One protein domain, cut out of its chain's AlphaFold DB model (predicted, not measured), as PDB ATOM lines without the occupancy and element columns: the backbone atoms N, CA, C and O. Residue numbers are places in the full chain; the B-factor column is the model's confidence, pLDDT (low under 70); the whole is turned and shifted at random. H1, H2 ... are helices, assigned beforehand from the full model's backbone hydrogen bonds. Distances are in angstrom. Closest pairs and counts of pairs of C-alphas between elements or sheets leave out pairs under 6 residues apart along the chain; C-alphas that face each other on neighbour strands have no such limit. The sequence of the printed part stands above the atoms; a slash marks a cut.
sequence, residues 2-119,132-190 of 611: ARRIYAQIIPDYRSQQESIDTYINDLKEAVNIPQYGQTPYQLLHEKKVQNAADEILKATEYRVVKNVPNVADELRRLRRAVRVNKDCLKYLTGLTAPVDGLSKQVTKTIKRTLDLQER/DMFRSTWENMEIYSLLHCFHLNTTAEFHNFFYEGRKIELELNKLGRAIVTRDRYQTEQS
ATOM      1  N   ALA A   2     168.470 128.184 140.360       30.80
ATOM      2  CA  ALA A   2     167.715 126.990 139.908       30.80
ATOM      3  C   ALA A   2     166.175 127.099 139.721       30.80
ATOM      4  O   ALA A   2     165.651 126.556 138.753       30.80
ATOM      5  N   ARG A   3     165.438 127.815 140.590       30.30
ATOM      6  CA  ARG A   3     163.978 128.019 140.430       30.30
ATOM      7  C   ARG A   3     163.568 128.987 139.302       30.30
ATOM      8  O   ARG A   3     162.434 128.888 138.855       30.30
ATOM      9  N   ARG A   4     164.442 129.891 138.833       38.78
ATOM     10  CA  ARG A   4     164.182 130.729 137.638       38.78
ATOM     11  C   ARG A   4     164.305 129.905 136.353       38.78
ATOM     12  O   ARG A   4     163.409 129.936 135.521       38.78
ATOM     13  N   ILE A   5     165.367 129.101 136.259       41.47
ATOM     14  CA  ILE A   5     165.706 128.262 135.095       41.47
ATOM     15  C   ILE A   5     164.550 127.324 134.697       41.47
ATOM     16  O   ILE A   5     164.274 127.149 133.515       41.47
ATOM     17  N   TYR A   6     163.833 126.760 135.671       34.00
ATOM     18  CA  TYR A   6     162.705 125.854 135.416       34.00
ATOM     19  C   TYR A   6     161.435 126.525 134.849       34.00
ATOM     20  O   TYR A   6     160.516 125.809 134.461       34.00
ATOM     21  N   ALA A   7     161.347 127.860 134.820       36.81
ATOM     22  CA  ALA A   7     160.087 128.583 134.601       36.81
ATOM     23  C   ALA A   7     159.931 129.257 133.219       36.81
ATOM     24  O   ALA A   7     158.866 129.797 132.943       36.81
ATOM     25  N   GLN A   8     160.959 129.251 132.360       41.59
ATOM     26  CA  GLN A   8     160.995 130.039 131.107       41.59
ATOM     27  C   GLN A   8     160.916 129.195 129.818       41.59
ATOM     28  O   GLN A   8     161.357 129.616 128.751       41.59
ATOM     29  N   ILE A   9     160.384 127.974 129.889       41.97
ATOM     30  CA  ILE A   9     160.301 127.080 128.726       41.97
ATOM     31  C   ILE A   9     158.985 127.345 127.971       41.97
ATOM     32  O   ILE A   9     157.940 126.933 128.464       41.97
ATOM     33  N   ILE A  10     159.087 127.926 126.754       44.66
ATOM     34  CA  ILE A  10     158.011 128.412 125.834       44.66
ATOM     35  C   ILE A  10     157.624 129.883 126.158       44.66
ATOM     36  O   ILE A  10     157.354 130.142 127.329       44.66
ATOM     37  N   PRO A  11     157.595 130.850 125.192       41.66
ATOM     38  CA  PRO A  11     157.333 130.692 123.746       41.66
ATOM     39  C   PRO A  11     158.303 131.369 122.730       41.66
ATOM     40  O   PRO A  11     159.219 132.109 123.079       41.66
ATOM     41  N   ASP A  12     157.991 131.114 121.448       35.53
ATOM     42  CA  ASP A  12     158.314 131.836 120.191       35.53
ATOM     43  C   ASP A  12     159.786 132.010 119.745       35.53
ATOM     44  O   ASP A  12     160.708 131.989 120.551       35.53
ATOM     45  N   TYR A  13     160.032 132.076 118.430       37.81
ATOM     46  CA  TYR A  13     161.344 131.768 117.829       37.81
ATOM     47  C   TYR A  13     162.358 132.927 117.875       37.81
ATOM     48  O   TYR A  13     163.559 132.677 117.915       37.81
ATOM     49  N   ARG A  14     161.909 134.194 117.915       34.84
ATOM     50  CA  ARG A  14     162.808 135.348 118.152       34.84
ATOM     51  C   ARG A  14     163.091 135.562 119.640       34.84
ATOM     52  O   ARG A  14     164.251 135.699 120.011       34.84
ATOM     53  N   SER A  15     162.065 135.481 120.491       45.28
ATOM     54  CA  SER A  15     162.215 135.489 121.956       45.28
ATOM     55  C   SER A  15     163.056 134.315 122.464       45.28
ATOM     56  O   SER A  15     163.780 134.457 123.445       45.28
ATOM     57  N   GLN A  16     163.032 133.172 121.769       48.47
ATOM     58  CA  GLN A  16     163.944 132.058 122.030       48.47
ATOM     59  C   GLN A  16     165.416 132.449 121.915       48.47
ATOM     60  O   GLN A  16     166.195 131.915 122.691       48.47
ATOM     61  N   GLN A  17     165.822 133.346 121.011       47.28
ATOM     62  CA  GLN A  17     167.247 133.634 120.836       47.28
ATOM     63  C   GLN A  17     167.791 134.530 121.960       47.28
ATOM     64  O   GLN A  17     168.723 134.116 122.640       47.28
ATOM     65  N   GLU A  18     167.122 135.642 122.288       49.03
ATOM     66  CA  GLU A  18     167.463 136.454 123.475       49.03
ATOM     67  C   GLU A  18     167.378 135.636 124.778       49.03
ATOM     68  O   GLU A  18     168.218 135.773 125.674       49.03
ATOM     69  N   SER A  19     166.393 134.732 124.878       59.62
ATOM     70  CA  SER A  19     166.273 133.810 126.010       59.62
ATOM     71  C   SER A  19     167.394 132.769 126.051       59.62
ATOM     72  O   SER A  19     167.809 132.411 127.148       59.62
ATOM     73  N   ILE A  20     167.875 132.263 124.911       63.59
ATOM     74  CA  ILE A  20     168.980 131.294 124.831       63.59
ATOM     75  C   ILE A  20     170.308 131.977 125.151       63.59
ATOM     76  O   ILE A  20     171.082 131.420 125.922       63.59
ATOM     77  N   ASP A  21     170.555 133.182 124.643       65.19
ATOM     78  CA  ASP A  21     171.810 133.901 124.877       65.19
ATOM     79  C   ASP A  21     171.928 134.346 126.346       65.19
ATOM     80  O   ASP A  21     172.961 134.126 126.982       65.19
ATOM     81  N   THR A  22     170.835 134.839 126.944       66.38
ATOM     82  CA  THR A  22     170.762 135.113 128.394       66.38
ATOM     83  C   THR A  22     171.016 133.844 129.219       66.38
ATOM     84  O   THR A  22     171.791 133.857 130.170       66.38
ATOM     85  N   TYR A  23     170.417 132.718 128.825       67.62
ATOM     86  CA  TYR A  23     170.562 131.424 129.500       67.62
ATOM     87  C   TYR A  23     171.965 130.815 129.360       67.62
ATOM     88  O   TYR A  23     172.476 130.191 130.290       67.62
ATOM     89  N   ILE A  24     172.617 131.018 128.214       72.06
ATOM     90  CA  ILE A  24     174.020 130.663 127.988       72.06
ATOM     91  C   ILE A  24     174.935 131.539 128.847       72.06
ATOM     92  O   ILE A  24     175.945 131.037 129.332       72.06
ATOM     93  N   ASN A  25     174.583 132.802 129.101       77.31
ATOM     94  CA  ASN A  25     175.345 133.674 129.997       77.31
ATOM     95  C   ASN A  25     175.179 133.283 131.481       77.31
ATOM     96  O   ASN A  25     176.194 133.131 132.160       77.31
ATOM     97  N   ASP A  26     173.959 132.978 131.950       73.00
ATOM     98  CA  ASP A  26     173.703 132.363 133.274       73.00
ATOM     99  C   ASP A  26     174.531 131.066 133.463       73.00
ATOM    100  O   ASP A  26     175.075 130.798 134.538       73.00
ATOM    101  N   LEU A  27     174.655 130.251 132.405       77.25
ATOM    102  CA  LEU A  27     175.503 129.054 132.401       77.25
ATOM    103  C   LEU A  27     176.999 129.384 132.385       77.25
ATOM    104  O   LEU A  27     177.753 128.733 133.100       77.25
ATOM    105  N   LYS A  28     177.450 130.370 131.601       82.56
ATOM    106  CA  LYS A  28     178.855 130.811 131.574       82.56
ATOM    107  C   LYS A  28     179.307 131.274 132.956       82.56
ATOM    108  O   LYS A  28     180.378 130.855 133.384       82.56
ATOM    109  N   GLU A  29     178.499 132.059 133.666       82.69
ATOM    110  CA  GLU A  29     178.786 132.474 135.045       82.69
ATOM    111  C   GLU A  29     178.935 131.246 135.961       82.69
ATOM    112  O   GLU A  29     180.006 131.008 136.523       82.69
ATOM    113  N   ALA A  30     177.899 130.401 136.031       78.81
ATOM    114  CA  ALA A  30     177.859 129.243 136.925       78.81
ATOM    115  C   ALA A  30     178.891 128.142 136.600       78.81
ATOM    116  O   ALA A  30     179.175 127.295 137.447       78.81
ATOM    117  N   VAL A  31     179.434 128.101 135.380       85.06
ATOM    118  CA  VAL A  31     180.380 127.065 134.930       85.06
ATOM    119  C   VAL A  31     181.824 127.562 134.900       85.06
ATOM    120  O   VAL A  31     182.725 126.799 135.250       85.06
ATOM    121  N   ASN A  32     182.066 128.814 134.512       85.81
ATOM    122  CA  ASN A  32     183.422 129.360 134.416       85.81
ATOM    123  C   ASN A  32     183.910 129.958 135.749       85.81
ATOM    124  O   ASN A  32     185.120 130.069 135.937       85.81
ATOM    125  N   ILE A  33     183.002 130.284 136.683       84.06
ATOM    126  CA  ILE A  33     183.321 130.843 138.010       84.06
ATOM    127  C   ILE A  33     182.786 129.925 139.145       84.06
ATOM    128  O   ILE A  33     181.932 130.331 139.936       84.06
ATOM    129  N   PRO A  34     183.245 128.657 139.244       83.31
ATOM    130  CA  PRO A  34     182.733 127.680 140.213       83.31
ATOM    131  C   PRO A  34     183.093 128.028 141.668       83.31
ATOM    132  O   PRO A  34     184.266 128.158 142.030       83.31
ATOM    133  N   GLN A  35     182.089 128.104 142.547       86.12
ATOM    134  CA  GLN A  35     182.252 128.526 143.944       86.12
ATOM    135  C   GLN A  35     182.485 127.336 144.893       86.12
ATOM    136  O   GLN A  35     181.697 127.071 145.799       86.12
ATOM    137  N   TYR A  36     183.596 126.612 144.703       82.25
ATOM    138  CA  TYR A  36     183.920 125.388 145.459       82.25
ATOM    139  C   TYR A  36     183.821 125.531 146.991       82.25
ATOM    140  O   TYR A  36     183.343 124.622 147.674       82.25
ATOM    141  N   GLY A  37     184.281 126.659 147.542       82.81
ATOM    142  CA  GLY A  37     184.414 126.858 148.986       82.81
ATOM    143  C   GLY A  37     185.440 125.920 149.636       82.81
ATOM    144  O   GLY A  37     186.316 125.369 148.969       82.81
ATOM    145  N   GLN A  38     185.352 125.770 150.960       84.88
ATOM    146  CA  GLN A  38     186.306 124.993 151.772       84.88
ATOM    147  C   GLN A  38     185.631 123.968 152.702       84.88
ATOM    148  O   GLN A  38     186.299 123.098 153.255       84.88
ATOM    149  N   THR A  39     184.310 124.049 152.885       88.19
ATOM    150  CA  THR A  39     183.546 123.174 153.792       88.19
ATOM    151  C   THR A  39     182.767 122.089 153.034       88.19
ATOM    152  O   THR A  39     182.347 122.330 151.897       88.19
ATOM    153  N   PRO A  40     182.455 120.934 153.666       89.31
ATOM    154  CA  PRO A  40     181.573 119.917 153.078       89.31
ATOM    155  C   PRO A  40     180.233 120.480 152.580       89.31
ATOM    156  O   PRO A  40     179.711 120.042 151.556       89.31
ATOM    157  N   TYR A  41     179.678 121.476 153.284       88.50
ATOM    158  CA  TYR A  41     178.404 122.103 152.933       88.50
ATOM    159  C   TYR A  41     178.495 122.959 151.660       88.50
ATOM    160  O   TYR A  41     177.637 122.835 150.785       88.50
ATOM    161  N   GLN A  42     179.545 123.778 151.519       89.31
ATOM    162  CA  GLN A  42     179.795 124.558 150.298       89.31
ATOM    163  C   GLN A  42     180.047 123.637 149.100       89.31
ATOM    164  O   GLN A  42     179.396 123.785 148.069       89.31
ATOM    165  N   LEU A  43     180.889 122.612 149.267       91.94
ATOM    166  CA  LEU A  43     181.162 121.616 148.227       91.94
ATOM    167  C   LEU A  43     179.891 120.857 147.810       91.94
ATOM    168  O   LEU A  43     179.674 120.612 146.623       91.94
ATOM    169  N   LEU A  44     179.004 120.523 148.754       89.81
ATOM    170  CA  LEU A  44     177.705 119.913 148.456       89.81
ATOM    171  C   LEU A  44     176.741 120.881 147.747       89.81
ATOM    172  O   LEU A  44     175.940 120.434 146.921       89.81
ATOM    173  N   HIS A  45     176.789 122.178 148.055       88.56
ATOM    174  CA  HIS A  45     176.014 123.203 147.355       88.56
ATOM    175  C   HIS A  45     176.497 123.362 145.908       88.56
ATOM    176  O   HIS A  45     175.713 123.182 144.978       88.56
ATOM    177  N   GLU A  46     177.794 123.587 145.706       91.19
ATOM    178  CA  GLU A  46     178.405 123.742 144.384       91.19
ATOM    179  C   GLU A  46     178.227 122.478 143.523       91.19
ATOM    180  O   GLU A  46     177.877 122.549 142.346       91.19
ATOM    181  N   LYS A  47     178.300 121.284 144.124       91.00
ATOM    182  CA  LYS A  47     177.969 120.019 143.445       91.00
ATOM    183  C   LYS A  47     176.518 119.940 142.965       91.00
ATOM    184  O   LYS A  47     176.260 119.276 141.961       91.00
ATOM    185  N   LYS A  48     175.564 120.611 143.622       89.19
ATOM    186  CA  LYS A  48     174.182 120.738 143.118       89.19
ATOM    187  C   LYS A  48     174.105 121.728 141.953       89.19
ATOM    188  O   LYS A  48     173.391 121.436 140.998       89.19
ATOM    189  N   VAL A  49     174.867 122.827 141.986       88.25
ATOM    190  CA  VAL A  49     174.973 123.798 140.876       88.25
ATOM    191  C   VAL A  49     175.548 123.127 139.625       88.25
ATOM    192  O   VAL A  49     174.870 123.068 138.600       88.25
ATOM    193  N   GLN A  50     176.726 122.502 139.723       90.69
ATOM    194  CA  GLN A  50     177.373 121.807 138.599       90.69
ATOM    195  C   GLN A  50     176.572 120.588 138.102       90.69
ATOM    196  O   GLN A  50     176.662 120.215 136.932       90.69
ATOM    197  N   ASN A  51     175.758 119.950 138.954       89.19
ATOM    198  CA  ASN A  51     174.814 118.924 138.501       89.19
ATOM    199  C   ASN A  51     173.631 119.516 137.728       89.19
ATOM    200  O   ASN A  51     173.296 118.980 136.677       89.19
ATOM    201  N   ALA A  52     173.039 120.621 138.191       83.31
ATOM    202  CA  ALA A  52     171.978 121.301 137.452       83.31
ATOM    203  C   ALA A  52     172.477 121.795 136.083       83.31
ATOM    204  O   ALA A  52     171.810 121.552 135.080       83.31
ATOM    205  N   ALA A  53     173.671 122.396 136.023       84.38
ATOM    206  CA  ALA A  53     174.301 122.834 134.777       84.38
ATOM    207  C   ALA A  53     174.521 121.678 133.777       84.38
ATOM    208  O   ALA A  53     174.289 121.847 132.586       84.38
ATOM    209  N   ASP A  54     174.909 120.486 134.241       86.50
ATOM    210  CA  ASP A  54     175.086 119.299 133.386       86.50
ATOM    211  C   ASP A  54     173.760 118.784 132.794       86.50
ATOM    212  O   ASP A  54     173.701 118.472 131.606       86.50
ATOM    213  N   GLU A  55     172.680 118.722 133.585       82.38
ATOM    214  CA  GLU A  55     171.352 118.345 133.065       82.38
ATOM    215  C   GLU A  55     170.798 119.390 132.090       82.38
ATOM    216  O   GLU A  55     170.248 119.042 131.043       82.38
ATOM    217  N   ILE A  56     171.010 120.674 132.391       76.94
ATOM    218  CA  ILE A  56     170.681 121.789 131.502       76.94
ATOM    219  C   ILE A  56     171.425 121.665 130.167       76.94
ATOM    220  O   ILE A  56     170.799 121.718 129.109       76.94
ATOM    221  N   LEU A  57     172.746 121.458 130.190       80.69
ATOM    222  CA  LEU A  57     173.550 121.351 128.971       80.69
ATOM    223  C   LEU A  57     173.099 120.170 128.100       80.69
ATOM    224  O   LEU A  57     172.978 120.344 126.891       80.69
ATOM    225  N   LYS A  58     172.757 119.013 128.690       80.25
ATOM    226  CA  LYS A  58     172.174 117.868 127.955       80.25
ATOM    227  C   LYS A  58     170.845 118.234 127.285       80.25
ATOM    228  O   LYS A  58     170.639 117.911 126.114       80.25
ATOM    229  N   ALA A  59     169.956 118.916 128.009       74.00
ATOM    230  CA  ALA A  59     168.648 119.324 127.501       74.00
ATOM    231  C   ALA A  59     168.753 120.369 126.374       74.00
ATOM    232  O   ALA A  59     167.999 120.302 125.402       74.00
ATOM    233  N   THR A  60     169.701 121.305 126.465       71.44
ATOM    234  CA  THR A  60     169.954 122.313 125.425       71.44
ATOM    235  C   THR A  60     170.670 121.717 124.213       71.44
ATOM    236  O   THR A  60     170.274 122.000 123.084       71.44
ATOM    237  N   GLU A  61     171.661 120.841 124.405       68.88
ATOM    238  CA  GLU A  61     172.381 120.167 123.314       68.88
ATOM    239  C   GLU A  61     171.413 119.359 122.428       68.88
ATOM    240  O   GLU A  61     171.443 119.500 121.206       68.88
ATOM    241  N   TYR A  62     170.448 118.642 123.022       63.88
ATOM    242  CA  TYR A  62     169.376 117.950 122.285       63.88
ATOM    243  C   TYR A  62     168.496 118.883 121.423       63.88
ATOM    244  O   TYR A  62     167.957 118.455 120.403       63.88
ATOM    245  N   ARG A  63     168.340 120.157 121.810       62.31
ATOM    246  CA  ARG A  63     167.475 121.134 121.117       62.31
ATOM    247  C   ARG A  63     168.228 121.982 120.084       62.31
ATOM    248  O   ARG A  63     167.647 122.327 119.061       62.31
ATOM    249  N   VAL A  64     169.500 122.305 120.330       61.47
ATOM    250  CA  VAL A  64     170.290 123.254 119.517       61.47
ATOM    251  C   VAL A  64     171.069 122.583 118.379       61.47
ATOM    252  O   VAL A  64     171.226 123.189 117.318       61.47
ATOM    253  N   VAL A  65     171.498 121.322 118.547       54.19
ATOM    254  CA  VAL A  65     172.358 120.581 117.589       54.19
ATOM    255  C   VAL A  65     171.788 120.485 116.164       54.19
ATOM    256  O   VAL A  65     172.528 120.192 115.228       54.19
ATOM    257  N   LYS A  66     170.498 120.774 115.964       51.53
ATOM    258  CA  LYS A  66     169.858 120.749 114.646       51.53
ATOM    259  C   LYS A  66     170.040 122.030 113.812       51.53
ATOM    260  O   LYS A  66     169.961 121.930 112.593       51.53
ATOM    261  N   ASN A  67     170.273 123.199 114.435       53.22
ATOM    262  CA  ASN A  67     170.042 124.498 113.773       53.22
ATOM    263  C   ASN A  67     171.197 125.532 113.812       53.22
ATOM    264  O   ASN A  67     171.207 126.394 112.937       53.22
ATOM    265  N   VAL A  68     172.142 125.516 114.773       61.03
ATOM    266  CA  VAL A  68     173.178 126.585 114.888       61.03
ATOM    267  C   VAL A  68     174.581 126.039 115.237       61.03
ATOM    268  O   VAL A  68     174.774 125.566 116.359       61.03
ATOM    269  N   PRO A  69     175.592 126.149 114.343       59.47
ATOM    270  CA  PRO A  69     176.941 125.617 114.588       59.47
ATOM    271  C   PRO A  69     177.724 126.282 115.734       59.47
ATOM    272  O   PRO A  69     178.205 125.572 116.614       59.47
ATOM    273  N   ASN A  70     177.831 127.619 115.777       64.94
ATOM    274  CA  ASN A  70     178.678 128.314 116.768       64.94
ATOM    275  C   ASN A  70     178.276 128.000 118.221       64.94
ATOM    276  O   ASN A  70     179.132 127.787 119.081       64.94
ATOM    277  N   VAL A  71     176.969 127.898 118.486       69.88
ATOM    278  CA  VAL A  71     176.442 127.563 119.817       69.88
ATOM    279  C   VAL A  71     176.789 126.121 120.211       69.88
ATOM    280  O   VAL A  71     177.003 125.838 121.388       69.88
ATOM    281  N   ALA A  72     176.919 125.196 119.253       72.56
ATOM    282  CA  ALA A  72     177.293 123.814 119.545       72.56
ATOM    283  C   ALA A  72     178.723 123.704 120.113       72.56
ATOM    284  O   ALA A  72     178.950 122.930 121.046       72.56
ATOM    285  N   ASP A  73     179.680 124.494 119.615       78.12
ATOM    286  CA  ASP A  73     181.046 124.503 120.157       78.12
ATOM    287  C   ASP A  73     181.172 125.245 121.493       78.12
ATOM    288  O   ASP A  73     181.939 124.806 122.355       78.12
ATOM    289  N   GLU A  74     180.362 126.278 121.731       81.06
ATOM    290  CA  GLU A  74     180.200 126.898 123.054       81.06
ATOM    291  C   GLU A  74     179.652 125.887 124.082       81.06
ATOM    292  O   GLU A  74     180.261 125.670 125.133       81.06
ATOM    293  N   LEU A  75     178.570 125.169 123.756       80.19
ATOM    294  CA  LEU A  75     178.010 124.115 124.614       80.19
ATOM    295  C   LEU A  75     179.038 123.000 124.885       80.19
ATOM    296  O   LEU A  75     179.176 122.549 126.024       80.19
ATOM    297  N   ARG A  76     179.844 122.607 123.886       82.50
ATOM    298  CA  ARG A  76     180.970 121.668 124.065       82.50
ATOM    299  C   ARG A  76     182.096 122.235 124.938       82.50
ATOM    300  O   ARG A  76     182.809 121.448 125.565       82.50
ATOM    301  N   ARG A  77     182.335 123.553 124.968       86.25
ATOM    302  CA  ARG A  77     183.284 124.198 125.905       86.25
ATOM    303  C   ARG A  77     182.729 124.134 127.333       86.25
ATOM    304  O   ARG A  77     183.385 123.552 128.196       86.25
ATOM    305  N   LEU A  78     181.493 124.592 127.551       87.44
ATOM    306  CA  LEU A  78     180.822 124.560 128.860       87.44
ATOM    307  C   LEU A  78     180.716 123.135 129.427       87.44
ATOM    308  O   LEU A  78     181.067 122.896 130.578       87.44
ATOM    309  N   ARG A  79     180.341 122.143 128.609       87.88
ATOM    310  CA  ARG A  79     180.246 120.733 129.032       87.88
ATOM    311  C   ARG A  79     181.601 120.128 129.430       87.88
ATOM    312  O   ARG A  79     181.651 119.259 130.302       87.88
ATOM    313  N   ARG A  80     182.710 120.599 128.845       89.12
ATOM    314  CA  ARG A  80     184.074 120.245 129.287       89.12
ATOM    315  C   ARG A  80     184.421 120.908 130.622       89.12
ATOM    316  O   ARG A  80     184.938 120.217 131.495       89.12
ATOM    317  N   ALA A  81     184.092 122.186 130.804       90.62
ATOM    318  CA  ALA A  81     184.308 122.899 132.064       90.62
ATOM    319  C   ALA A  81     183.499 122.286 133.225       90.62
ATOM    320  O   ALA A  81     184.092 121.919 134.234       90.62
ATOM    321  N   VAL A  82     182.198 122.009 133.050       91.12
ATOM    322  CA  VAL A  82     181.367 121.303 134.052       91.12
ATOM    323  C   VAL A  82     181.974 119.958 134.461       91.12
ATOM    324  O   VAL A  82     181.968 119.607 135.641       91.12
ATOM    325  N   ARG A  83     182.535 119.194 133.513       92.44
ATOM    326  CA  ARG A  83     183.217 117.930 133.829       92.44
ATOM    327  C   ARG A  83     184.441 118.156 134.723       92.44
ATOM    328  O   ARG A  83     184.563 117.471 135.734       92.44
ATOM    329  N   VAL A  84     185.297 119.123 134.386       92.25
ATOM    330  CA  VAL A  84     186.459 119.498 135.215       92.25
ATOM    331  C   VAL A  84     186.003 119.964 136.600       92.25
ATOM    332  O   VAL A  84     186.533 119.482 137.597       92.25
ATOM    333  N   ASN A  85     184.953 120.785 136.689       93.12
ATOM    334  CA  ASN A  85     184.401 121.241 137.965       93.12
ATOM    335  C   ASN A  85     183.901 120.071 138.827       93.12
ATOM    336  O   ASN A  85     184.155 120.037 140.031       93.12
ATOM    337  N   LYS A  86     183.241 119.068 138.230       92.50
ATOM    338  CA  LYS A  86     182.816 117.844 138.933       92.50
ATOM    339  C   LYS A  86     183.997 116.992 139.412       92.50
ATOM    340  O   LYS A  86     183.918 116.439 140.511       92.50
ATOM    341  N   ASP A  87     185.084 116.910 138.646       92.19
ATOM    342  CA  ASP A  87     186.310 116.214 139.059       92.19
ATOM    343  C   ASP A  87     187.039 116.972 140.195       92.19
ATOM    344  O   ASP A  87     187.426 116.355 141.193       92.19
ATOM    345  N   CYS A  88     187.115 118.309 140.136       92.00
ATOM    346  CA  CYS A  88     187.608 119.162 141.227       92.00
ATOM    347  C   CYS A  88     186.763 119.014 142.504       92.00
ATOM    348  O   CYS A  88     187.305 118.787 143.587       92.00
ATOM    349  N   LEU A  89     185.432 119.058 142.389       92.75
ATOM    350  CA  LEU A  89     184.508 118.822 143.504       92.75
ATOM    351  C   LEU A  89     184.700 117.440 144.129       92.75
ATOM    352  O   LEU A  89     184.684 117.319 145.352       92.75
ATOM    353  N   LYS A  90     184.889 116.394 143.317       92.94
ATOM    354  CA  LYS A  90     185.152 115.029 143.797       92.94
ATOM    355  C   LYS A  90     186.447 114.964 144.613       92.94
ATOM    356  O   LYS A  90     186.448 114.350 145.678       92.94
ATOM    357  N   TYR A  91     187.507 115.615 144.138       92.06
ATOM    358  CA  TYR A  91     188.794 115.704 144.829       92.06
ATOM    359  C   TYR A  91     188.674 116.455 146.167       92.06
ATOM    360  O   TYR A  91     188.985 115.889 147.213       92.06
ATOM    361  N   LEU A  92     188.121 117.673 146.156       91.69
ATOM    362  CA  LEU A  92     187.940 118.494 147.361       91.69
ATOM    363  C   LEU A  92     187.003 117.834 148.388       91.69
ATOM    364  O   LEU A  92     187.308 117.837 149.579       91.69
ATOM    365  N   THR A  93     185.917 117.187 147.941       90.75
ATOM    366  CA  THR A  93     185.024 116.415 148.829       90.75
ATOM    367  C   THR A  93     185.805 115.325 149.568       90.75
ATOM    368  O   THR A  93     185.599 115.140 150.766       90.75
ATOM    369  N   GLY A  94     186.730 114.641 148.880       89.19
ATOM    370  CA  GLY A  94     187.607 113.630 149.475       89.19
ATOM    371  C   GLY A  94     188.522 114.189 150.568       89.19
ATOM    372  O   GLY A  94     188.667 113.557 151.610       89.19
ATOM    373  N   LEU A  95     189.065 115.397 150.384       88.75
ATOM    374  CA  LEU A  95     189.879 116.074 151.404       88.75
ATOM    375  C   LEU A  95     189.055 116.482 152.633       88.75
ATOM    376  O   LEU A  95     189.551 116.414 153.753       88.75
ATOM    377  N   THR A  96     187.790 116.863 152.442       89.06
ATOM    378  CA  THR A  96     186.887 117.223 153.551       89.06
ATOM    379  C   THR A  96     186.191 116.029 154.219       89.06
ATOM    380  O   THR A  96     185.584 116.194 155.274       89.06
ATOM    381  N   ALA A  97     186.286 114.820 153.653       86.38
ATOM    382  CA  ALA A  97     185.606 113.623 154.158       86.38
ATOM    383  C   ALA A  97     185.897 113.262 155.638       86.38
ATOM    384  O   ALA A  97     184.975 112.781 156.305       86.38
ATOM    385  N   PRO A  98     187.094 113.520 156.215       87.06
ATOM    386  CA  PRO A  98     187.344 113.291 157.640       87.06
ATOM    387  C   PRO A  98     186.439 114.095 158.587       87.06
ATOM    388  O   PRO A  98     186.210 113.651 159.710       87.06
ATOM    389  N   VAL A  99     185.879 115.234 158.153       88.19
ATOM    390  CA  VAL A  99     185.009 116.093 158.985       88.19
ATOM    391  C   VAL A  99     183.755 115.342 159.449       88.19
ATOM    392  O   VAL A  99     183.395 115.405 160.625       88.19
ATOM    393  N   ASP A 100     183.139 114.557 158.562       84.31
ATOM    394  CA  ASP A 100     181.997 113.697 158.897       84.31
ATOM    395  C   ASP A 100     182.376 112.623 159.927       84.31
ATOM    396  O   ASP A 100     181.576 112.287 160.802       84.31
ATOM    397  N   GLY A 101     183.587 112.065 159.818       86.00
ATOM    398  CA  GLY A 101     184.121 111.077 160.755       86.00
ATOM    399  C   GLY A 101     184.356 111.673 162.142       86.00
ATOM    400  O   GLY A 101     183.899 111.111 163.137       86.00
ATOM    401  N   LEU A 102     184.988 112.848 162.199       87.31
ATOM    402  CA  LEU A 102     185.232 113.602 163.431       87.31
ATOM    403  C   LEU A 102     183.923 113.996 164.125       87.31
ATOM    404  O   LEU A 102     183.765 113.744 165.318       87.31
ATOM    405  N   SER A 103     182.951 114.532 163.380       88.31
ATOM    406  CA  SER A 103     181.633 114.893 163.919       88.31
ATOM    407  C   SER A 103     180.908 113.679 164.518       88.31
ATOM    408  O   SER A 103     180.464 113.723 165.668       88.31
ATOM    409  N   LYS A 104     180.887 112.545 163.798       89.94
ATOM    410  CA  LYS A 104     180.334 111.273 164.298       89.94
ATOM    411  C   LYS A 104     181.074 110.768 165.537       89.94
ATOM    412  O   LYS A 104     180.426 110.274 166.458       89.94
ATOM    413  N   GLN A 105     182.401 110.897 165.589       87.81
ATOM    414  CA  GLN A 105     183.206 110.475 166.736       87.81
ATOM    415  C   GLN A 105     182.924 111.339 167.976       87.81
ATOM    416  O   GLN A 105     182.740 110.780 169.052       87.81
ATOM    417  N   VAL A 106     182.788 112.664 167.837       89.88
ATOM    418  CA  VAL A 106     182.365 113.552 168.939       89.88
ATOM    419  C   VAL A 106     180.989 113.137 169.469       89.88
ATOM    420  O   VAL A 106     180.838 112.912 170.668       89.88
ATOM    421  N   THR A 107     179.998 112.931 168.591       92.56
ATOM    422  CA  THR A 107     178.665 112.449 169.001       92.56
ATOM    423  C   THR A 107     178.722 111.080 169.691       92.56
ATOM    424  O   THR A 107     178.018 110.855 170.673       92.56
ATOM    425  N   LYS A 108     179.566 110.160 169.206       92.06
ATOM    426  CA  LYS A 108     179.762 108.815 169.771       92.06
ATOM    427  C   LYS A 108     180.427 108.854 171.149       92.06
ATOM    428  O   LYS A 108     180.041 108.070 172.011       92.06
ATOM    429  N   THR A 109     181.381 109.759 171.371       88.81
ATOM    430  CA  THR A 109     181.995 109.985 172.689       88.81
ATOM    431  C   THR A 109     180.983 110.576 173.666       88.81
ATOM    432  O   THR A 109     180.797 110.000 174.731       88.81
ATOM    433  N   ILE A 110     180.261 111.639 173.285       91.50
ATOM    434  CA  ILE A 110     179.245 112.273 174.147       91.50
ATOM    435  C   ILE A 110     178.173 111.262 174.568       91.50
ATOM    436  O   ILE A 110     177.888 111.147 175.756       91.50
ATOM    437  N   LYS A 111     177.626 110.486 173.619       93.00
ATOM    438  CA  LYS A 111     176.649 109.431 173.932       93.00
ATOM    439  C   LYS A 111     177.211 108.423 174.927       93.00
ATOM    440  O   LYS A 111     176.608 108.236 175.968       93.00
ATOM    441  N   ARG A 112     178.414 107.888 174.684       90.50
ATOM    442  CA  ARG A 112     179.073 106.957 175.615       90.50
ATOM    443  C   ARG A 112     179.282 107.545 177.010       90.50
ATOM    444  O   ARG A 112     179.151 106.812 177.980       90.50
ATOM    445  N   THR A 113     179.607 108.829 177.138       90.12
ATOM    446  CA  THR A 113     179.737 109.479 178.451       90.12
ATOM    447  C   THR A 113     178.394 109.540 179.186       90.12
ATOM    448  O   THR A 113     178.359 109.235 180.375       90.12
ATOM    449  N   LEU A 114     177.297 109.846 178.485       91.25
ATOM    450  CA  LEU A 114     175.940 109.798 179.045       91.25
ATOM    451  C   LEU A 114     175.526 108.356 179.394       91.25
ATOM    452  O   LEU A 114     175.130 108.103 180.527       91.25
ATOM    453  N   ASP A 115     175.742 107.396 178.485       91.88
ATOM    454  CA  ASP A 115     175.481 105.964 178.702       91.88
ATOM    455  C   ASP A 115     176.208 105.435 179.959       91.88
ATOM    456  O   ASP A 115     175.686 104.589 180.680       91.88
ATOM    457  N   LEU A 116     177.432 105.911 180.232       88.81
ATOM    458  CA  LEU A 116     178.223 105.542 181.415       88.81
ATOM    459  C   LEU A 116     177.752 106.248 182.700       88.81
ATOM    460  O   LEU A 116     177.940 105.690 183.781       88.81
ATOM    461  N   GLN A 117     177.160 107.441 182.591       85.00
ATOM    462  CA  GLN A 117     176.611 108.213 183.711       85.00
ATOM    463  C   GLN A 117     175.232 107.695 184.151       85.00
ATOM    464  O   GLN A 117     174.952 107.654 185.344       85.00
ATOM    465  N   GLU A 118     174.384 107.290 183.203       86.94
ATOM    466  CA  GLU A 118     173.036 106.754 183.464       86.94
ATOM    467  C   GLU A 118     173.047 105.277 183.900       86.94
ATOM    468  O   GLU A 118     172.050 104.759 184.405       86.94
ATOM    469  N   ARG A 119     174.173 104.575 183.722       88.50
ATOM    470  CA  ARG A 119     174.305 103.152 184.048       88.50
ATOM    471  C   ARG A 119     174.330 102.894 185.554       88.50
ATOM    472  O   ARG A 119     175.136 103.459 186.289       88.50
ATOM    473  N   ASP A 132     191.662 110.210 190.757       82.38
ATOM    474  CA  ASP A 132     192.896 110.455 190.000       82.38
ATOM    475  C   ASP A 132     193.005 109.565 188.749       82.38
ATOM    476  O   ASP A 132     193.497 110.017 187.715       82.38
ATOM    477  N   MET A 133     192.470 108.337 188.787       82.56
ATOM    478  CA  MET A 133     192.396 107.464 187.606       82.56
ATOM    479  C   MET A 133     191.456 108.035 186.536       82.56
ATOM    480  O   MET A 133     191.778 108.004 185.348       82.56
ATOM    481  N   PHE A 134     190.316 108.595 186.945       83.06
ATOM    482  CA  PHE A 134     189.373 109.294 186.074       83.06
ATOM    483  C   PHE A 134     190.014 110.547 185.470       83.06
ATOM    484  O   PHE A 134     189.955 110.721 184.252       83.06
ATOM    485  N   ARG A 135     190.693 111.373 186.283       84.25
ATOM    486  CA  ARG A 135     191.421 112.559 185.799       84.25
ATOM    487  C   ARG A 135     192.477 112.178 184.759       84.25
ATOM    488  O   ARG A 135     192.406 112.665 183.635       84.25
ATOM    489  N   SER A 136     193.370 111.241 185.088       80.25
ATOM    490  CA  SER A 136     194.424 110.793 184.169       80.25
ATOM    491  C   SER A 136     193.853 110.174 182.887       80.25
ATOM    492  O   SER A 136     194.377 110.408 181.802       80.25
ATOM    493  N   THR A 137     192.724 109.462 182.961       82.00
ATOM    494  CA  THR A 137     192.051 108.921 181.767       82.00
ATOM    495  C   THR A 137     191.600 110.034 180.809       82.00
ATOM    496  O   THR A 137     191.734 109.874 179.596       82.00
ATOM    497  N   TRP A 138     191.122 111.172 181.320       84.62
ATOM    498  CA  TRP A 138     190.751 112.324 180.491       84.62
ATOM    499  C   TRP A 138     191.956 113.133 179.999       84.62
ATOM    500  O   TRP A 138     191.978 113.492 178.823       84.62
ATOM    501  N   GLU A 139     192.990 113.327 180.824       84.06
ATOM    502  CA  GLU A 139     194.275 113.930 180.415       84.06
ATOM    503  C   GLU A 139     194.908 113.147 179.244       84.06
ATOM    504  O   GLU A 139     195.362 113.721 178.252       84.06
ATOM    505  N   ASN A 140     194.851 111.812 179.293       82.94
ATOM    506  CA  ASN A 140     195.305 110.946 178.206       82.94
ATOM    507  C   ASN A 140     194.471 111.134 176.922       82.94
ATOM    508  O   ASN A 140     195.018 111.132 175.819       82.94
ATOM    509  N   MET A 141     193.147 111.295 177.044       84.88
ATOM    510  CA  MET A 141     192.243 111.519 175.904       84.88
ATOM    511  C   MET A 141     192.461 112.891 175.253       84.88
ATOM    512  O   MET A 141     192.405 112.994 174.025       84.88
ATOM    513  N   GLU A 142     192.780 113.922 176.041       83.12
ATOM    514  CA  GLU A 142     193.237 115.217 175.529       83.12
ATOM    515  C   GLU A 142     194.526 115.048 174.712       83.12
ATOM    516  O   GLU A 142     194.579 115.463 173.551       83.12
ATOM    517  N   ILE A 143     195.527 114.346 175.253       83.25
ATOM    518  CA  ILE A 143     196.795 114.082 174.554       83.25
ATOM    519  C   ILE A 143     196.570 113.308 173.247       83.25
ATOM    520  O   ILE A 143     197.099 113.714 172.212       83.25
ATOM    521  N   TYR A 144     195.732 112.266 173.223       85.81
ATOM    522  CA  TYR A 144     195.388 111.573 171.972       85.81
ATOM    523  C   TYR A 144     194.724 112.499 170.935       85.81
ATOM    524  O   TYR A 144     194.956 112.326 169.736       85.81
ATOM    525  N   SER A 145     193.953 113.506 171.362       85.00
ATOM    526  CA  SER A 145     193.375 114.503 170.450       85.00
ATOM    527  C   SER A 145     194.438 115.443 169.857       85.00
ATOM    528  O   SER A 145     194.431 115.694 168.651       85.00
ATOM    529  N   LEU A 146     195.418 115.877 170.660       86.38
ATOM    530  CA  LEU A 146     196.549 116.693 170.203       86.38
ATOM    531  C   LEU A 146     197.442 115.915 169.222       86.38
ATOM    532  O   LEU A 146     197.837 116.448 168.183       86.38
ATOM    533  N   LEU A 147     197.695 114.633 169.503       87.81
ATOM    534  CA  LEU A 147     198.410 113.731 168.598       87.81
ATOM    535  C   LEU A 147     197.652 113.531 167.277       87.81
ATOM    536  O   LEU A 147     198.265 113.523 166.211       87.81
ATOM    537  N   HIS A 148     196.321 113.417 167.313       88.12
ATOM    538  CA  HIS A 148     195.516 113.337 166.093       88.12
ATOM    539  C   HIS A 148     195.663 114.601 165.231       88.12
ATOM    540  O   HIS A 148     195.909 114.497 164.028       88.12
ATOM    541  N   CYS A 149     195.614 115.790 165.841       86.94
ATOM    542  CA  CYS A 149     195.866 117.060 165.154       86.94
ATOM    543  C   CYS A 149     197.278 117.141 164.542       86.94
ATOM    544  O   CYS A 149     197.426 117.640 163.425       86.94
ATOM    545  N   PHE A 150     198.303 116.603 165.215       89.31
ATOM    546  CA  PHE A 150     199.660 116.495 164.663       89.31
ATOM    547  C   PHE A 150     199.688 115.642 163.382       89.31
ATOM    548  O   PHE A 150     200.143 116.117 162.340       89.31
ATOM    549  N   HIS A 151     199.142 114.419 163.416       88.38
ATOM    550  CA  HIS A 151     199.135 113.530 162.242       88.38
ATOM    551  C   HIS A 151     198.266 114.067 161.094       88.38
ATOM    552  O   HIS A 151     198.625 113.882 159.929       88.38
ATOM    553  N   LEU A 152     197.169 114.778 161.391       88.88
ATOM    554  CA  LEU A 152     196.389 115.505 160.381       88.88
ATOM    555  C   LEU A 152     197.231 116.584 159.686       88.88
ATOM    556  O   LEU A 152     197.222 116.656 158.457       88.88
ATOM    557  N   ASN A 153     197.998 117.382 160.440       87.94
ATOM    558  CA  ASN A 153     198.873 118.404 159.862       87.94
ATOM    559  C   ASN A 153     199.970 117.783 158.977       87.94
ATOM    560  O   ASN A 153     200.122 118.185 157.828       87.94
ATOM    561  N   THR A 154     200.669 116.743 159.448       89.19
ATOM    562  CA  THR A 154     201.673 116.024 158.637       89.19
ATOM    563  C   THR A 154     201.064 115.414 157.366       89.19
ATOM    564  O   THR A 154     201.684 115.435 156.303       89.19
ATOM    565  N   THR A 155     199.824 114.919 157.442       90.38
ATOM    566  CA  THR A 155     199.083 114.398 156.279       90.38
ATOM    567  C   THR A 155     198.751 115.504 155.274       90.38
ATOM    568  O   THR A 155     198.917 115.312 154.068       90.38
ATOM    569  N   ALA A 156     198.333 116.680 155.754       88.69
ATOM    570  CA  ALA A 156     198.069 117.846 154.914       88.69
ATOM    571  C   ALA A 156     199.349 118.387 154.249       88.69
ATOM    572  O   ALA A 156     199.332 118.680 153.053       88.69
ATOM    573  N   GLU A 157     200.469 118.453 154.979       89.94
ATOM    574  CA  GLU A 157     201.783 118.850 154.450       89.94
ATOM    575  C   GLU A 157     202.260 117.912 153.330       89.94
ATOM    576  O   GLU A 157     202.629 118.387 152.252       89.94
ATOM    577  N   PHE A 158     202.194 116.592 153.554       91.38
ATOM    578  CA  PHE A 158     202.513 115.568 152.552       91.38
ATOM    579  C   PHE A 158     201.629 115.717 151.306       91.38
ATOM    580  O   PHE A 158     202.126 115.831 150.184       91.38
ATOM    581  N   HIS A 159     200.308 115.769 151.487       90.62
ATOM    582  CA  HIS A 159     199.369 115.859 150.373       90.62
ATOM    583  C   HIS A 159     199.565 117.147 149.551       90.62
ATOM    584  O   HIS A 159     199.645 117.093 148.320       90.62
ATOM    585  N   ASN A 160     199.710 118.294 150.221       91.12
ATOM    586  CA  ASN A 160     199.944 119.577 149.565       91.12
ATOM    587  C   ASN A 160     201.273 119.589 148.783       91.12
ATOM    588  O   ASN A 160     201.307 120.021 147.633       91.12
ATOM    589  N   PHE A 161     202.348 119.029 149.346       91.12
ATOM    590  CA  PHE A 161     203.633 118.882 148.655       91.12
ATOM    591  C   PHE A 161     203.505 118.111 147.327       91.12
ATOM    592  O   PHE A 161     203.989 118.562 146.282       91.12
ATOM    593  N   PHE A 162     202.823 116.958 147.328       86.75
ATOM    594  CA  PHE A 162     202.675 116.151 146.112       86.75
ATOM    595  C   PHE A 162     201.753 116.805 145.068       86.75
ATOM    596  O   PHE A 162     202.004 116.625 143.867       86.75
ATOM    597  N   TYR A 163     200.760 117.589 145.510       88.25
ATOM    598  CA  TYR A 163     199.883 118.414 144.670       88.25
ATOM    599  C   TYR A 163     200.634 119.589 144.016       88.25
ATOM    600  O   TYR A 163     200.617 119.714 142.790       88.25
ATOM    601  N   GLU A 164     201.376 120.389 144.791       88.50
ATOM    602  CA  GLU A 164     202.230 121.470 144.277       88.50
ATOM    603  C   GLU A 164     203.232 120.954 143.235       88.50
ATOM    604  O   GLU A 164     203.323 121.494 142.130       88.50
ATOM    605  N   GLY A 165     203.926 119.852 143.544       81.06
ATOM    606  CA  GLY A 165     204.854 119.216 142.610       81.06
ATOM    607  C   GLY A 165     204.182 118.768 141.307       81.06
ATOM    608  O   GLY A 165     204.781 118.882 140.241       81.06
ATOM    609  N   ARG A 166     202.918 118.313 141.354       81.44
ATOM    610  CA  ARG A 166     202.147 117.978 140.144       81.44
ATOM    611  C   ARG A 166     201.724 119.224 139.357       81.44
ATOM    612  O   ARG A 166     201.696 119.163 138.132       81.44
ATOM    613  N   LYS A 167     201.438 120.350 140.016       83.69
ATOM    614  CA  LYS A 167     201.150 121.626 139.334       83.69
ATOM    615  C   LYS A 167     202.378 122.145 138.575       83.69
ATOM    616  O   LYS A 167     202.255 122.495 137.406       83.69
ATOM    617  N   ILE A 168     203.560 122.113 139.201       80.81
ATOM    618  CA  ILE A 168     204.839 122.468 138.553       80.81
ATOM    619  C   ILE A 168     205.096 121.566 137.336       80.81
ATOM    620  O   ILE A 168     205.404 122.062 136.256       80.81
ATOM    621  N   GLU A 169     204.900 120.252 137.482       78.50
ATOM    622  CA  GLU A 169     205.038 119.283 136.389       78.50
ATOM    623  C   GLU A 169     204.123 119.608 135.190       78.50
ATOM    624  O   GLU A 169     204.546 119.501 134.040       78.50
ATOM    625  N   LEU A 170     202.875 120.019 135.435       76.12
ATOM    626  CA  LEU A 170     201.911 120.338 134.375       76.12
ATOM    627  C   LEU A 170     202.257 121.633 133.624       76.12
ATOM    628  O   LEU A 170     202.162 121.647 132.393       76.12
ATOM    629  N   GLU A 171     202.705 122.683 134.320       78.19
ATOM    630  CA  GLU A 171     203.156 123.927 133.675       78.19
ATOM    631  C   GLU A 171     204.478 123.731 132.912       78.19
ATOM    632  O   GLU A 171     204.596 124.196 131.779       78.19
ATOM    633  N   LEU A 172     205.433 122.951 133.439       74.88
ATOM    634  CA  LEU A 172     206.646 122.572 132.695       74.88
ATOM    635  C   LEU A 172     206.312 121.783 131.421       74.88
ATOM    636  O   LEU A 172     206.831 122.086 130.351       74.88
ATOM    637  N   ASN A 173     205.385 120.824 131.496       73.88
ATOM    638  CA  ASN A 173     204.917 120.084 130.320       73.88
ATOM    639  C   ASN A 173     204.187 120.979 129.297       73.88
ATOM    640  O   ASN A 173     204.209 120.697 128.098       73.88
ATOM    641  N   LYS A 174     203.512 122.044 129.743       74.88
ATOM    642  CA  LYS A 174     202.850 123.038 128.882       74.88
ATOM    643  C   LYS A 174     203.876 123.936 128.182       74.88
ATOM    644  O   LYS A 174     203.773 124.101 126.971       74.88
ATOM    645  N   LEU A 175     204.891 124.414 128.905       70.69
ATOM    646  CA  LEU A 175     206.029 125.158 128.350       70.69
ATOM    647  C   LEU A 175     206.834 124.312 127.351       70.69
ATOM    648  O   LEU A 175     207.036 124.739 126.219       70.69
ATOM    649  N   GLY A 176     207.201 123.079 127.714       66.94
ATOM    650  CA  GLY A 176     207.907 122.148 126.827       66.94
ATOM    651  C   GLY A 176     207.148 121.873 125.525       66.94
ATOM    652  O   GLY A 176     207.738 121.888 124.446       66.94
ATOM    653  N   ARG A 177     205.817 121.716 125.588       66.56
ATOM    654  CA  ARG A 177     204.990 121.630 124.374       66.56
ATOM    655  C   ARG A 177     204.970 122.933 123.580       66.56
ATOM    656  O   ARG A 177     205.015 122.854 122.359       66.56
ATOM    657  N   ALA A 178     204.909 124.101 124.221       65.62
ATOM    658  CA  ALA A 178     204.940 125.384 123.514       65.62
ATOM    659  C   ALA A 178     206.254 125.575 122.731       65.62
ATOM    660  O   ALA A 178     206.213 126.038 121.594       65.62
ATOM    661  N   ILE A 179     207.388 125.131 123.288       63.22
ATOM    662  CA  ILE A 179     208.698 125.109 122.613       63.22
ATOM    663  C   ILE A 179     208.659 124.175 121.394       63.22
ATOM    664  O   ILE A 179     208.842 124.626 120.270       63.22
ATOM    665  N   VAL A 180     208.317 122.895 121.584       59.34
ATOM    666  CA  VAL A 180     208.288 121.890 120.496       59.34
ATOM    667  C   VAL A 180     207.233 122.201 119.418       59.34
ATOM    668  O   VAL A 180     207.360 121.772 118.274       59.34
ATOM    669  N   THR A 181     206.180 122.948 119.754       56.56
ATOM    670  CA  THR A 181     205.153 123.368 118.783       56.56
ATOM    671  C   THR A 181     205.580 124.618 118.003       56.56
ATOM    672  O   THR A 181     205.177 124.771 116.854       56.56
ATOM    673  N   ARG A 182     206.429 125.486 118.576       55.84
ATOM    674  CA  ARG A 182     206.981 126.677 117.903       55.84
ATOM    675  C   ARG A 182     207.816 126.303 116.675       55.84
ATOM    676  O   ARG A 182     207.597 126.891 115.620       55.84
ATOM    677  N   ASP A 183     208.687 125.304 116.819       49.81
ATOM    678  CA  ASP A 183     209.553 124.745 115.763       49.81
ATOM    679  C   ASP A 183     208.778 124.368 114.482       49.81
ATOM    680  O   ASP A 183     209.285 124.505 113.375       49.81
ATOM    681  N   ARG A 184     207.505 123.966 114.617       45.56
ATOM    682  CA  ARG A 184     206.666 123.533 113.488       45.56
ATOM    683  C   ARG A 184     205.923 124.641 112.748       45.56
ATOM    684  O   ARG A 184     205.577 124.421 111.597       45.56
ATOM    685  N   TYR A 185     205.629 125.766 113.403       41.72
ATOM    686  CA  TYR A 185     204.812 126.841 112.818       41.72
ATOM    687  C   TYR A 185     205.618 128.105 112.495       41.72
ATOM    688  O   TYR A 185     205.219 128.878 111.629       41.72
ATOM    689  N   GLN A 186     206.766 128.339 113.147       48.19
ATOM    690  CA  GLN A 186     207.625 129.479 112.792       48.19
ATOM    691  C   GLN A 186     208.493 129.230 111.552       48.19
ATOM    692  O   GLN A 186     208.968 130.187 110.960       48.19
ATOM    693  N   THR A 187     208.617 127.984 111.092       45.78
ATOM    694  CA  THR A 187     209.140 127.648 109.756       45.78
ATOM    695  C   THR A 187     208.219 128.073 108.605       45.78
ATOM    696  O   THR A 187     208.668 128.072 107.461       45.78
ATOM    697  N   GLU A 188     206.960 128.431 108.882       38.22
ATOM    698  CA  GLU A 188     205.957 128.817 107.875       38.22
ATOM    699  C   GLU A 188     205.589 130.313 107.921       38.22
ATOM    700  O   GLU A 188     205.101 130.852 106.931       38.22
ATOM    701  N   GLN A 189     205.847 131.011 109.035       45.31
ATOM    702  CA  GLN A 189     205.628 132.459 109.148       45.31
ATOM    703  C   GLN A 189     206.850 133.245 108.660       45.31
ATOM    704  O   GLN A 189     207.972 133.025 109.115       45.31
ATOM    705  N   SER A 190     206.634 134.191 107.746       47.53
ATOM    706  CA  SER A 190     207.702 134.931 107.078       47.53
ATOM    707  C   SER A 190     208.425 135.901 108.019       47.53
ATOM    708  O   SER A 190     207.935 136.977 108.342       47.53
TER     709      SER A 190
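This is residues 2 to 119 and 132 to 190 of the 611 residues of an uncharacterized protein of Opisthorchis viverrini (UniProt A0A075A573). One very long helix, H6, runs past a loose three-helix bundle of H2, H3 and H4 without touching it, while residues 101 to 118 of H5 stick out beyond the bundle as an arm. H2 joins H3 and H4 only through its later residues, and the short H1 is near H3. The 177 printed residues hold six named helices, H1 to H6 in chain order, and no named strand: all helix. The whole is extended and flat, with a radius of gyration of the C-alphas of 25.8 A and spans of 83 by 54 by 18 A.

H6, residues 132 to 185, touches no helix. H3, residues 40 to 64, and H4, residues 69 to 96, touch as a hairpin at a shallow tilt of 20 degrees, opposite ways; their closest C-alphas, of Pro 40 and Thr 96, are 6.0 A apart. H2, residues 15 to 32, touches H4 with residues 27 to 32 alone, closest at the C-alphas of Val 31 and Val 82, 5.9 A. H2, H3 and H4 form an up-and-down bundle, each running against the one before. H5, residues 98 to 118, and H4 meet only through their link. Every O i to N i+4 pair is within hydrogen-bond range in H2 and H5, against 20 of 21 in H3, 23 of 24 in H4 and 47 of 50 in H6; H1, residues 2 to 5, is too short for one.

H6 measures 79.8 A from C-alpha 132 at (192.896, 110.455, 190.000) to C-alpha 185 at (204.812, 126.841, 112.818). H4 measures 41.1 A, H3 35.6 A, H5 30.2 A, H2 25.3 A and H1 5.4 A. C-alpha 2 is at (167.715, 126.990, 139.908).

The farthest C-alphas, of Arg 119 and Ser 190, are 89.7 A apart. Residues 120 to 131 are not printed; C-alphas 119 and 132 are 20.8 A apart across this cut. Of the links printed whole, none is long. pLDDT is under 70 in residues 2 to 23, 61 to 71 and 176 to 190.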